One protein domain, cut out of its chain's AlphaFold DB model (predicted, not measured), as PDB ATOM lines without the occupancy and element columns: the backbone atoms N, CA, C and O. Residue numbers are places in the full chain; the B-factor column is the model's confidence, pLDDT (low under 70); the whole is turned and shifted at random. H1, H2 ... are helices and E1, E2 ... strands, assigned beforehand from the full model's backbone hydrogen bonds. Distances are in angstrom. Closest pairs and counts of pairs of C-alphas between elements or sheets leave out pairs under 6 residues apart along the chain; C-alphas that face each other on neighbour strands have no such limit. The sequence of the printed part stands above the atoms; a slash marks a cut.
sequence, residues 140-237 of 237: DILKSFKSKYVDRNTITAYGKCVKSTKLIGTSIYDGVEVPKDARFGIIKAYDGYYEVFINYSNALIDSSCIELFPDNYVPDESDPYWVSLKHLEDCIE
ATOM      1  N   ASP A 140     208.111 119.733 153.445       84.25
ATOM      2  CA  ASP A 140     207.803 121.136 153.724       84.25
ATOM      3  C   ASP A 140     208.794 121.748 154.724       84.25
ATOM      4  O   ASP A 140     209.183 122.914 154.578       84.25
ATOM      5  N   ILE A 141     209.281 120.959 155.690       85.19
ATOM      6  CA  ILE A 141     210.379 121.371 156.575       85.19
ATOM      7  C   ILE A 141     211.640 121.609 155.747       85.19
ATOM      8  O   ILE A 141     212.237 122.676 155.853       85.19
ATOM      9  N   LEU A 142     212.001 120.679 154.861       84.56
ATOM     10  CA  LEU A 142     213.193 120.806 154.018       84.56
ATOM     11  C   LEU A 142     213.158 122.049 153.117       84.56
ATOM     12  O   LEU A 142     214.169 122.729 152.962       84.56
ATOM     13  N   LYS A 143     211.991 122.391 152.556       85.50
ATOM     14  CA  LYS A 143     211.830 123.587 151.706       85.50
ATOM     15  C   LYS A 143     211.877 124.902 152.481       85.50
ATOM     16  O   LYS A 143     212.248 125.929 151.913       85.50
ATOM     17  N   SER A 144     211.424 124.899 153.733       87.25
ATOM     18  CA  SER A 144     211.302 126.109 154.554       87.25
ATOM     19  C   SER A 144     212.490 126.334 155.485       87.25
ATOM     20  O   SER A 144     212.695 127.463 155.942       87.25
ATOM     21  N   PHE A 145     213.280 125.291 155.746       88.62
ATOM     22  CA  PHE A 145     214.461 125.377 156.583       88.62
ATOM     23  C   PHE A 145     215.446 126.384 155.994       88.62
ATOM     24  O   PHE A 145     215.747 126.370 154.805       88.62
ATOM     25  N   LYS A 146     215.942 127.286 156.838       88.12
ATOM     26  CA  LYS A 146     216.995 128.232 156.479       88.12
ATOM     27  C   LYS A 146     218.080 128.142 157.527       88.12
ATOM     28  O   LYS A 146     217.794 128.301 158.718       88.12
ATOM     29  N   SER A 147     219.307 127.925 157.066       88.75
ATOM     30  CA  SER A 147     220.462 128.029 157.947       88.75
ATOM     31  C   SER A 147     220.574 129.460 158.483       88.75
ATOM     32  O   SER A 147     220.413 130.433 157.738       88.75
ATOM     33  N   LYS A 148     220.792 129.586 159.787       90.56
ATOM     34  CA  LYS A 148     220.917 130.845 160.523       90.56
ATOM     35  C   LYS A 148     221.992 130.698 161.589       90.56
ATOM     36  O   LYS A 148     222.300 129.589 162.014       90.56
ATOM     37  N   TYR A 149     222.503 131.836 162.050       90.56
ATOM     38  CA  TYR A 149     223.330 131.865 163.247       90.56
ATOM     39  C   TYR A 149     222.496 131.443 164.457       90.56
ATOM     40  O   TYR A 149     221.353 131.889 164.617       90.56
ATOM     41  N   VAL A 150     223.063 130.584 165.291       90.19
ATOM     42  CA  VAL A 150     222.419 130.054 166.487       90.19
ATOM     43  C   VAL A 150     223.370 130.193 167.673       90.19
ATOM     44  O   VAL A 150     224.579 130.040 167.531       90.19
ATOM     45  N   ASP A 151     222.814 130.507 168.841       91.50
ATOM     46  CA  ASP A 151     223.543 130.592 170.107       91.50
ATOM     47  C   ASP A 151     223.504 129.242 170.845       91.50
ATOM     48  O   ASP A 151     222.494 128.529 170.784       91.50
ATOM     49  N   ARG A 152     224.573 128.891 171.573       90.25
ATOM     50  CA  ARG A 152     224.649 127.633 172.343       90.25
ATOM     51  C   ARG A 152     223.525 127.504 173.379       90.25
ATOM     52  O   ARG A 152     223.080 126.394 173.641       90.25
ATOM     53  N   ASN A 153     223.001 128.613 173.901       94.12
ATOM     54  CA  ASN A 153     221.899 128.622 174.871       94.12
ATOM     55  C   ASN A 153     220.556 128.144 174.288       94.12
ATOM     56  O   ASN A 153     219.586 127.990 175.022       94.12
ATOM     57  N   THR A 154     220.472 127.928 172.972       95.06
ATOM     58  CA  THR A 154     219.280 127.360 172.320       95.06
ATOM     59  C   THR A 154     219.269 125.830 172.295       95.06
ATOM     60  O   THR A 154     218.281 125.240 171.861       95.06
ATOM     61  N   ILE A 155     220.357 125.185 172.731       95.50
ATOM     62  CA  ILE A 155     220.452 123.727 172.806       95.50
ATOM     63  C   ILE A 155     219.522 123.231 173.918       95.50
ATOM     64  O   ILE A 155     219.597 123.687 175.056       95.50
ATOM     65  N   THR A 156     218.640 122.295 173.574       97.06
ATOM     66  CA  THR A 156     217.632 121.720 174.481       97.06
ATOM     67  C   THR A 156     217.936 120.280 174.879       97.06
ATOM     68  O   THR A 156     217.479 119.836 175.926       97.06
ATOM     69  N   ALA A 157     218.710 119.555 174.071       97.38
ATOM     70  CA  ALA A 157     219.152 118.194 174.355       97.38
ATOM     71  C   ALA A 157     220.494 117.913 173.670       97.38
ATOM     72  O   ALA A 157     220.984 118.715 172.875       97.38
ATOM     73  N   TYR A 158     221.071 116.747 173.938       97.06
ATOM     74  CA  TYR A 158     222.294 116.288 173.287       97.06
ATOM     75  C   TYR A 158     222.102 114.882 172.726       97.06
ATOM     76  O   TYR A 158     221.310 114.101 173.249       97.06
ATOM     77  N   GLY A 159     222.838 114.543 171.671       97.00
ATOM     78  CA  GLY A 159     222.799 113.204 171.091       97.00
ATOM     79  C   GLY A 159     224.059 112.845 170.318       97.00
ATOM     80  O   GLY A 159     224.931 113.687 170.092       97.00
ATOM     81  N   LYS A 160     224.137 111.579 169.906       96.25
ATOM     82  CA  LYS A 160     225.217 111.023 169.078       96.25
ATOM     83  C   LYS A 160     224.674 110.362 167.815       96.25
ATOM     84  O   LYS A 160     223.582 109.795 167.821       96.25
ATOM     85  N   CYS A 161     225.471 110.372 166.755       95.88
ATOM     86  CA  CYS A 161     225.188 109.616 165.543       95.88
ATOM     87  C   CYS A 161     225.410 108.115 165.750       95.88
ATOM     88  O   CYS A 161     226.515 107.689 166.071       95.88
ATOM     89  N   VAL A 162     224.399 107.286 165.483       97.75
ATOM     90  CA  VAL A 162     224.527 105.814 165.556       97.75
ATOM     91  C   VAL A 162     225.084 105.188 164.274       97.75
ATOM     92  O   VAL A 162     225.533 104.039 164.278       97.75
ATOM     93  N   LYS A 163     225.076 105.941 163.170       96.50
ATOM     94  CA  LYS A 163     225.603 105.564 161.852       96.50
ATOM     95  C   LYS A 163     226.086 106.812 161.112       96.50
ATOM     96  O   LYS A 163     225.609 107.906 161.410       96.50
ATOM     97  N   SER A 164     226.988 106.641 160.145       93.69
ATOM     98  CA  SER A 164     227.377 107.742 159.261       93.69
ATOM     99  C   SER A 164     226.163 108.243 158.481       93.69
ATOM    100  O   SER A 164     225.335 107.450 158.023       93.69
ATOM    101  N   THR A 165     226.037 109.557 158.355       94.31
ATOM    102  CA  THR A 165     224.904 110.196 157.680       94.31
ATOM    103  C   THR A 165     225.338 111.508 157.045       94.31
ATOM    104  O   THR A 165     226.496 111.895 157.152       94.31
ATOM    105  N   LYS A 166     224.430 112.192 156.356       93.25
ATOM    106  CA  LYS A 166     224.695 113.505 155.772       93.25
ATOM    107  C   LYS A 166     223.845 114.557 156.450       93.25
ATOM    108  O   LYS A 166     222.666 114.328 156.720       93.25
ATOM    109  N   LEU A 167     224.451 115.709 156.701       91.94
ATOM    110  CA  LEU A 167     223.707 116.896 157.086       91.94
ATOM    111  C   LEU A 167     222.868 117.368 155.908       91.94
ATOM    112  O   LEU A 167     223.281 117.303 154.749       91.94
ATOM    113  N   ILE A 168     221.681 117.852 156.237       90.62
ATOM    114  CA  ILE A 168     220.731 118.402 155.287       90.62
ATOM    115  C   ILE A 168     220.587 119.879 155.637       90.62
ATOM    116  O   ILE A 168     220.228 120.240 156.758       90.62
ATOM    117  N   GLY A 169     220.926 120.764 154.707       79.44
ATOM    118  CA  GLY A 169     220.964 122.195 154.994       79.44
ATOM    119  C   GLY A 169     220.971 123.040 153.732       79.44
ATOM    120  O   GLY A 169     221.114 122.539 152.632       79.44
ATOM    121  N   THR A 170     220.795 124.352 153.872       63.00
ATOM    122  CA  THR A 170     220.601 125.235 152.707       63.00
ATOM    123  C   THR A 170     221.851 125.971 152.236       63.00
ATOM    124  O   THR A 170     221.737 126.840 151.373       63.00
ATOM    125  N   SER A 171     223.033 125.711 152.799       66.81
ATOM    126  CA  SER A 171     224.247 126.372 152.298       66.81
ATOM    127  C   SER A 171     225.540 125.612 152.581       66.81
ATOM    128  O   SER A 171     226.007 124.880 151.722       66.81
ATOM    129  N   ILE A 172     226.153 125.806 153.747       75.06
ATOM    130  CA  ILE A 172     227.563 125.437 153.960       75.06
ATOM    131  C   ILE A 172     227.768 123.992 154.420       75.06
ATOM    132  O   ILE A 172     228.865 123.466 154.283       75.06
ATOM    133  N   TYR A 173     226.718 123.351 154.931       78.00
ATOM    134  CA  TYR A 173     226.780 121.980 155.442       78.00
ATOM    135  C   TYR A 173     225.951 120.989 154.625       78.00
ATOM    136  O   TYR A 173     225.820 119.839 155.032       78.00
ATOM    137  N   ASP A 174     225.368 121.408 153.499       84.94
ATOM    138  CA  ASP A 174     224.534 120.497 152.719       84.94
ATOM    139  C   ASP A 174     225.363 119.339 152.160       84.94
ATOM    140  O   ASP A 174     226.382 119.543 151.498       84.94
ATOM    141  N   GLY A 175     224.942 118.113 152.461       85.69
ATOM    142  CA  GLY A 175     225.629 116.904 152.026       85.69
ATOM    143  C   GLY A 175     226.942 116.605 152.756       85.69
ATOM    144  O   GLY A 175     227.588 115.619 152.391       85.69
ATOM    145  N   VAL A 176     227.329 117.393 153.769       88.94
ATOM    146  CA  VAL A 176     228.510 117.114 154.600       88.94
ATOM    147  C   VAL A 176     228.299 115.805 155.345       88.94
ATOM    148  O   VAL A 176     227.282 115.614 156.015       88.94
ATOM    149  N   GLU A 177     229.257 114.895 155.196       91.62
ATOM    150  CA  GLU A 177     229.224 113.601 155.859       91.62
ATOM    151  C   GLU A 177     229.573 113.755 157.337       91.62
ATOM    152  O   GLU A 177     230.554 114.389 157.719       91.62
ATOM    153  N   VAL A 178     228.729 113.166 158.169       90.94
ATOM    154  CA  VAL A 178     228.881 113.100 159.609       90.94
ATOM    155  C   VAL A 178     229.274 111.674 159.949       90.94
ATOM    156  O   VAL A 178     228.496 110.757 159.658       90.94
ATOM    157  N   PRO A 179     230.447 111.462 160.568       92.56
ATOM    158  CA  PRO A 179     230.863 110.132 160.960       92.56
ATOM    159  C   PRO A 179     229.966 109.589 162.073       92.56
ATOM    160  O   PRO A 179     229.332 110.327 162.835       92.56
ATOM    161  N   LYS A 180     229.936 108.262 162.186       94.19
ATOM    162  CA  LYS A 180     229.380 107.590 163.360       94.19
ATOM    163  C   LYS A 180     230.031 108.135 164.643       94.19
ATOM    164  O   LYS A 180     231.195 108.523 164.634       94.19
ATOM    165  N   ASP A 181     229.263 108.167 165.726       94.00
ATOM    166  CA  ASP A 181     229.660 108.606 167.068       94.00
ATOM    167  C   ASP A 181     229.918 110.120 167.215       94.00
ATOM    168  O   ASP A 181     230.116 110.599 168.335       94.00
ATOM    169  N   ALA A 182     229.796 110.898 166.130       92.94
ATOM    170  CA  ALA A 182     229.742 112.358 166.183       92.94
ATOM    171  C   ALA A 182     228.616 112.847 167.106       92.94
ATOM    172  O   ALA A 182     227.503 112.314 167.074       92.94
ATOM    173  N   ARG A 183     228.895 113.876 167.912       94.62
ATOM    174  CA  ARG A 183     227.975 114.409 168.926       94.62
ATOM    175  C   ARG A 183     227.465 115.804 168.584       94.62
ATOM    176  O   ARG A 183     228.208 116.673 168.113       94.62
ATOM    177  N   PHE A 184     226.185 116.020 168.873       93.88
ATOM    178  CA  PHE A 184     225.445 117.227 168.513       93.88
ATOM    179  C   PHE A 184     224.662 117.784 169.694       93.88
ATOM    180  O   PHE A 184     224.071 117.036 170.474       93.88
ATOM    181  N   GLY A 185     224.613 119.113 169.778       95.81
ATOM    182  CA  GLY A 185     223.542 119.801 170.489       95.81
ATOM    183  C   GLY A 185     222.280 119.801 169.629       95.81
ATOM    184  O   GLY A 185     222.327 120.181 168.461       95.81
ATOM    185  N   ILE A 186     221.155 119.375 170.193       96.94
ATOM    186  CA  ILE A 186     219.844 119.400 169.550       96.94
ATOM    187  C   ILE A 186     219.162 120.718 169.907       96.94
ATOM    188  O   ILE A 186     218.990 121.042 171.079       96.94
ATOM    189  N   ILE A 187     218.766 121.477 168.895       96.31
ATOM    190  CA  ILE A 187     218.034 122.738 169.045       96.31
ATOM    191  C   ILE A 187     216.537 122.443 169.111       96.31
ATOM    192  O   ILE A 187     215.832 122.935 169.992       96.31
ATOM    193  N   LYS A 188     216.039 121.629 168.172       96.25
ATOM    194  CA  LYS A 188     214.612 121.332 168.029       96.25
ATOM    195  C   LYS A 188     214.381 119.975 167.373       96.25
ATOM    196  O   LYS A 188     215.110 119.584 166.467       96.25
ATOM    197  N   ALA A 189     213.331 119.286 167.803       96.19
ATOM    198  CA  ALA A 189     212.849 118.064 167.171       96.19
ATOM    199  C   ALA A 189     211.722 118.365 166.175       96.19
ATOM    200  O   ALA A 189     210.809 119.145 166.464       96.19
ATOM    201  N   TYR A 190     211.786 117.723 165.016       93.88
ATOM    202  CA  TYR A 190     210.738 117.684 164.007       93.88
ATOM    203  C   TYR A 190     210.332 116.231 163.733       93.88
ATOM    204  O   TYR A 190     211.021 115.294 164.136       93.88
ATOM    205  N   ASP A 191     209.226 116.034 163.015       93.38
ATOM    206  CA  ASP A 191     208.834 114.704 162.547       93.38
ATOM    207  C   ASP A 191     209.840 114.201 161.496       93.38
ATOM    208  O   ASP A 191     209.915 114.730 160.385       93.38
ATOM    209  N   GLY A 192     210.672 113.236 161.887       93.50
ATOM    210  CA  GLY A 192     211.710 112.634 161.047       93.50
ATOM    211  C   GLY A 192     213.087 113.306 161.095       93.50
ATOM    212  O   GLY A 192     214.058 112.677 160.677       93.50
ATOM    213  N   TYR A 193     213.230 114.508 161.664       95.44
ATOM    214  CA  TYR A 193     214.504 115.245 161.675       95.44
ATOM    215  C   TYR A 193     214.795 115.927 163.013       95.44
ATOM    216  O   TYR A 193     213.885 116.371 163.710       95.44
ATOM    217  N   TYR A 194     216.076 116.108 163.321       96.31
ATOM    218  CA  TYR A 194     216.538 117.019 164.365       96.31
ATOM    219  C   TYR A 194     217.210 118.245 163.753       96.31
ATOM    220  O   TYR A 194     218.010 118.129 162.828       96.31
ATOM    221  N   GLU A 195     216.906 119.418 164.302       95.69
ATOM    222  CA  GLU A 195     217.717 120.621 164.131       95.69
ATOM    223  C   GLU A 195     218.910 120.532 165.069       95.69
ATOM    224  O   GLU A 195     218.738 120.513 166.289       95.69
ATOM    225  N   VAL A 196     220.110 120.470 164.508       95.00
ATOM    226  CA  VAL A 196     221.358 120.335 165.257       95.00
ATOM    227  C   VAL A 196     222.173 121.614 165.197       95.00
ATOM    228  O   VAL A 196     222.234 122.281 164.164       95.00
ATOM    229  N   PHE A 197     222.802 121.950 166.318       93.12
ATOM    230  CA  PHE A 197     223.771 123.030 166.439       93.12
ATOM    231  C   PHE A 197     225.118 122.566 165.894       93.12
ATOM    232  O   PHE A 197     225.615 121.532 166.327       93.12
ATOM    233  N   ILE A 198     225.714 123.310 164.962       89.50
ATOM    234  CA  ILE A 198     227.029 123.023 164.372       89.50
ATOM    235  C   ILE A 198     227.714 124.354 164.073       89.50
ATOM    236  O   ILE A 198     227.195 125.131 163.275       89.50
ATOM    237  N   ASN A 199     228.874 124.624 164.684       84.88
ATOM    238  CA  ASN A 199     229.693 125.812 164.390       84.88
ATOM    239  C   ASN A 199     228.904 127.130 164.375       84.88
ATOM    240  O   ASN A 199     228.942 127.894 163.410       84.88
ATOM    241  N   TYR A 200     228.143 127.381 165.444       87.00
ATOM    242  CA  TYR A 200     227.282 128.564 165.580       87.00
ATOM    243  C   TYR A 200     226.201 128.707 164.500       87.00
ATOM    244  O   TYR A 200     225.631 129.781 164.318       87.00
ATOM    245  N   SER A 201     225.903 127.630 163.784       89.88
ATOM    246  CA  SER A 201     224.831 127.541 162.799       89.88
ATOM    247  C   SER A 201     223.926 126.353 163.117       89.88
ATOM    248  O   SER A 201     224.207 125.552 164.010       89.88
ATOM    249  N   ASN A 202     222.825 126.227 162.380       92.75
ATOM    250  CA  ASN A 202     221.953 125.058 162.416       92.75
ATOM    251  C   ASN A 202     221.992 124.261 161.104       92.75
ATOM    252  O   ASN A 202     222.121 124.818 160.006       92.75
ATOM    253  N   ALA A 203     221.809 122.950 161.234       93.56
ATOM    254  CA  ALA A 203     221.565 122.015 160.140       93.56
ATOM    255  C   ALA A 203     220.464 121.021 160.539       93.56
ATOM    256  O   ALA A 203     220.092 120.943 161.711       93.56
ATOM    257  N   LEU A 204     219.938 120.271 159.573       94.94
ATOM    258  CA  LEU A 204     219.036 119.154 159.827       94.94
ATOM    259  C   LEU A 204     219.790 117.829 159.719       94.94
ATOM    260  O   LEU A 204     220.681 117.664 158.887       94.94
ATOM    261  N   ILE A 205     219.389 116.871 160.541       94.50
ATOM    262  CA  ILE A 205     219.852 115.487 160.481       94.50
ATOM    263  C   ILE A 205     218.656 114.552 160.633       94.50
ATOM    264  O   ILE A 205     217.717 114.855 161.370       94.50
ATOM    265  N   ASP A 206     218.668 113.429 159.921       95.38
ATOM    266  CA  ASP A 206     217.629 112.406 160.046       95.38
ATOM    267  C   ASP A 206     217.604 111.869 161.487       95.38
ATOM    268  O   ASP A 206     218.613 111.391 162.015       95.38
ATOM    269  N   SER A 207     216.436 111.956 162.122       96.19
ATOM    270  CA  SER A 207     216.230 111.541 163.512       96.19
ATOM    271  C   SER A 207     216.547 110.062 163.755       96.19
ATOM    272  O   SER A 207     217.023 109.716 164.832       96.19
ATOM    273  N   SER A 208     216.389 109.198 162.745       96.69
ATOM    274  CA  SER A 208     216.745 107.773 162.810       96.69
ATOM    275  C   SER A 208     218.253 107.520 162.910       96.69
ATOM    276  O   SER A 208     218.682 106.387 163.138       96.69
ATOM    277  N   CYS A 209     219.072 108.554 162.699       96.75
ATOM    278  CA  CYS A 209     220.524 108.492 162.823       96.75
ATOM    279  C   CYS A 209     221.021 108.956 164.194       96.75
ATOM    280  O   CYS A 209     222.217 108.821 164.443       96.75
ATOM    281  N   ILE A 210     220.153 109.485 165.062       97.50
ATOM    282  CA  ILE A 210     220.540 110.096 166.336       97.50
ATOM    283  C   ILE A 210     219.985 109.301 167.517       97.50
ATOM    284  O   ILE A 210     218.786 109.058 167.618       97.50
ATOM    285  N   GLU A 211     220.868 108.960 168.450       98.12
ATOM    286  CA  GLU A 211     220.519 108.482 169.788       98.12
ATOM    287  C   GLU A 211     220.692 109.642 170.773       98.12
ATOM    288  O   GLU A 211     221.785 110.206 170.888       98.12
ATOM    289  N   LEU A 212     219.608 110.028 171.451       98.12
ATOM    290  CA  LEU A 212     219.631 111.096 172.450       98.12
ATOM    291  C   LEU A 212     220.297 110.613 173.742       98.12
ATOM    292  O   LEU A 212     220.108 109.473 174.169       98.12
ATOM    293  N   PHE A 213     221.059 111.499 174.375       97.75
ATOM    294  CA  PHE A 213     221.585 111.280 175.716       97.75
ATOM    295  C   PHE A 213     220.507 111.538 176.783       97.75
ATOM    296  O   PHE A 213     219.500 112.184 176.489       97.75
ATOM    297  N   PRO A 214     220.702 111.058 178.026       97.75
ATOM    298  CA  PRO A 214     219.819 111.388 179.144       97.75
ATOM    299  C   PRO A 214     219.709 112.902 179.390       97.75
ATOM    300  O   PRO A 214     220.683 113.627 179.195       97.75
ATOM    301  N   ASP A 215     218.567 113.370 179.903       95.25
ATOM    302  CA  ASP A 215     218.282 114.803 180.123       95.25
ATOM    303  C   ASP A 215     219.289 115.517 181.049       95.25
ATOM    304  O   ASP A 215     219.445 116.733 180.993       95.25
ATOM    305  N   ASN A 216     219.984 114.771 181.911       94.38
ATOM    306  CA  ASN A 216     220.997 115.285 182.836       94.38
ATOM    307  C   ASN A 216     222.436 115.161 182.308       94.38
ATOM    308  O   ASN A 216     223.390 115.325 183.072       94.38
ATOM    309  N   TYR A 217     222.609 114.822 181.033       95.56
ATOM    310  CA  TYR A 217     223.920 114.694 180.420       95.56
ATOM    311  C   TYR A 217     224.606 116.059 180.282       95.56
ATOM    312  O   TYR A 217     224.042 117.005 179.732       95.56
ATOM    313  N   VAL A 218     225.854 116.141 180.750       93.75
ATOM    314  CA  VAL A 218     226.709 117.327 180.624       93.75
ATOM    315  C   VAL A 218     227.776 117.041 179.567       93.75
ATOM    316  O   VAL A 218     228.503 116.053 179.706       93.75
ATOM    317  N   PRO A 219     227.885 117.857 178.504       92.25
ATOM    318  CA  PRO A 219     228.871 117.637 177.458       92.25
ATOM    319  C   PRO A 219     230.297 117.842 177.982       92.25
ATOM    320  O   PRO A 219     230.618 118.886 178.544       92.25
ATOM    321  N   ASP A 220     231.168 116.861 177.755       90.31
ATOM    322  CA  ASP A 220     232.612 117.030 177.943       90.31
ATOM    323  C   ASP A 220     233.207 117.765 176.735       90.31
ATOM    324  O   ASP A 220     233.410 117.161 175.684       90.31
ATOM    325  N   GLU A 221     233.477 119.068 176.862       84.75
ATOM    326  CA  GLU A 221     234.019 119.891 175.767       84.75
ATOM    327  C   GLU A 221     235.431 119.468 175.316       84.75
ATOM    328  O   GLU A 221     235.874 119.844 174.225       84.75
ATOM    329  N   SER A 222     236.146 118.674 176.123       87.00
ATOM    330  CA  SER A 222     237.455 118.148 175.734       87.00
ATOM    331  C   SER A 222     237.343 117.055 174.665       87.00
ATOM    332  O   SER A 222     238.255 116.900 173.846       87.00
ATOM    333  N   ASP A 223     236.196 116.376 174.585       86.56
ATOM    334  CA  ASP A 223     235.980 115.243 173.693       86.56
ATOM    335  C   ASP A 223     236.055 115.674 172.204       86.56
ATOM    336  O   ASP A 223     235.396 116.634 171.778       86.56
ATOM    337  N   PRO A 224     236.908 115.029 171.380       81.94
ATOM    338  CA  PRO A 224     237.083 115.369 169.966       81.94
ATOM    339  C   PRO A 224     235.848 115.088 169.104       81.94
ATOM    340  O   PRO A 224     235.710 115.692 168.045       81.94
ATOM    341  N   TYR A 225     234.921 114.241 169.555       83.94
ATOM    342  CA  TYR A 225     233.709 113.905 168.809       83.94
ATOM    343  C   TYR A 225     232.618 114.980 168.890       83.94
ATOM    344  O   TYR A 225     231.578 114.851 168.236       83.94
ATOM    345  N   TRP A 226     232.826 116.065 169.646       82.31
ATOM    346  CA  TRP A 226     231.953 117.240 169.610       82.31
ATOM    347  C   TRP A 226     232.188 118.099 168.369       82.31
ATOM    348  O   TRP A 226     232.709 119.213 168.439       82.31
ATOM    349  N   VAL A 227     231.678 117.608 167.240       67.56
ATOM    350  CA  VAL A 227     231.643 118.298 165.933       67.56
ATOM    351  C   VAL A 227     230.946 119.663 166.017       67.56
ATOM    352  O   VAL A 227     231.145 120.554 165.197       67.56
ATOM    353  N   SER A 228     230.092 119.824 167.022       63.69
ATOM    354  CA  SER A 228     229.277 121.008 167.241       63.69
ATOM    355  C   SER A 228     229.928 122.060 168.147       63.69
ATOM    356  O   SER A 228     229.495 123.212 168.127       63.69
ATOM    357  N   LEU A 229     230.975 121.705 168.903       59.44
ATOM    358  CA  LEU A 229     231.644 122.610 169.851       59.44
ATOM    359  C   LEU A 229     233.046 123.048 169.403       59.44
ATOM    360  O   LEU A 229     233.563 124.018 169.962       59.44
ATOM    361  N   LYS A 230     233.624 122.388 168.392       61.34
ATOM    362  CA  LYS A 230     234.922 122.710 167.778       61.34
ATOM    363  C   LYS A 230     234.721 123.160 166.328       61.34
ATOM    364  O   LYS A 230     233.740 122.750 165.708       61.34
ATOM    365  N   HIS A 231     235.616 124.009 165.810       56.84
ATOM    366  CA  HIS A 231     235.581 124.426 164.404       56.84
ATOM    367  C   HIS A 231     235.608 123.171 163.517       56.84
ATOM    368  O   HIS A 231     236.453 122.308 163.729       56.84
ATOM    369  N   LEU A 232     234.695 123.036 162.539       53.69
ATOM    370  CA  LEU A 232     234.640 121.833 161.674       53.69
ATOM    371  C   LEU A 232     235.989 121.552 160.989       53.69
ATOM    372  O   LEU A 232     236.307 120.407 160.684       53.69
ATOM    373  N   GLU A 233     236.748 122.620 160.741       55.06
ATOM    374  CA  GLU A 233     238.085 122.622 160.143       55.06
ATOM    375  C   GLU A 233     239.112 121.850 160.989       55.06
ATOM    376  O   GLU A 233     240.072 121.335 160.430       55.06
ATOM    377  N   ASP A 234     238.871 121.690 162.293       54.66
ATOM    378  CA  ASP A 234     239.729 120.932 163.211       54.66
ATOM    379  C   ASP A 234     239.337 119.440 163.303       54.66
ATOM    380  O   ASP A 234     240.013 118.663 163.975       54.66
ATOM    381  N   CYS A 235     238.225 119.025 162.679       47.22
ATOM    382  CA  CYS A 235     237.681 117.662 162.778       47.22
ATOM    383  C   CYS A 235     237.897 116.801 161.520       47.22
ATOM    384  O   CYS A 235     237.532 115.625 161.533       47.22
ATOM    385  N   ILE A 236     238.435 117.369 160.438       52.31
ATOM    386  CA  ILE A 236     238.744 116.650 159.194       52.31
ATOM    387  C   ILE A 236     240.267 116.496 159.123       52.31
ATOM    388  O   ILE A 236     240.953 117.401 158.653       52.31
ATOM    389  N   GLU A 237     240.781 115.364 159.603       46.56
ATOM    390  CA  GLU A 237     242.173 114.927 159.402       46.56
ATOM    391  C   GLU A 237     242.209 113.689 158.494       46.56
ATOM    392  O   GLU A 237     241.349 112.792 158.680       46.56
TER     393      GLU A 237
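What this domain is: This is residues 140 to 237 of the 237 residues of an uncharacterized protein of Clostridium sp. AM09-51 (UniProt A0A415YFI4). This small domain has little regular structure: a strongly twisted, curled sheet of five strands among long loops, with H1 at one end. Named elements hold 32 of 98 printed residues, mostly strand, in the order H1 E1 E2 E3 E4 E5; the antiparallel sheet runs E4 E3 E2 E1 E5. It is compact, radius of gyration of the C-alphas 12.2 A, spanning 36 by 31 by 26 A.

How they stand to each other: Start at H1, residues 140 to 144, its O i to N i+4 pair within hydrogen-bond range; it is only just not on the sheet, with 4 pairs of C-alphas within 10 A. Then follow the meander, each strand forming an antiparallel hairpin with the one before: E1, residues 157 to 161, E2, 183 to 189, E3, 193 to 198, and E4, 201 to 206. Look for N 184 and O 159, 2.9 A, N 195 and O 188, 2.8 A, and N 196 and O 203, 2.8 A, within hydrogen-bond range. Edge strand E5, residues 210 to 212, is E1's antiparallel neighbour, N 160 and O 211 2.9 A apart.

Where its parts are: Find C-alpha 140 at (207.803, 121.136, 153.724), where H1 begins; E5 ends at C-alpha 212, (219.631, 111.096, 172.450). E4 measures 17.0 A.

The domain as a whole: The printed part has no cut. H1 to E1 and E1 to E2 are long links. Residues 170 to 171 and 227 to 237 have pLDDT under 70.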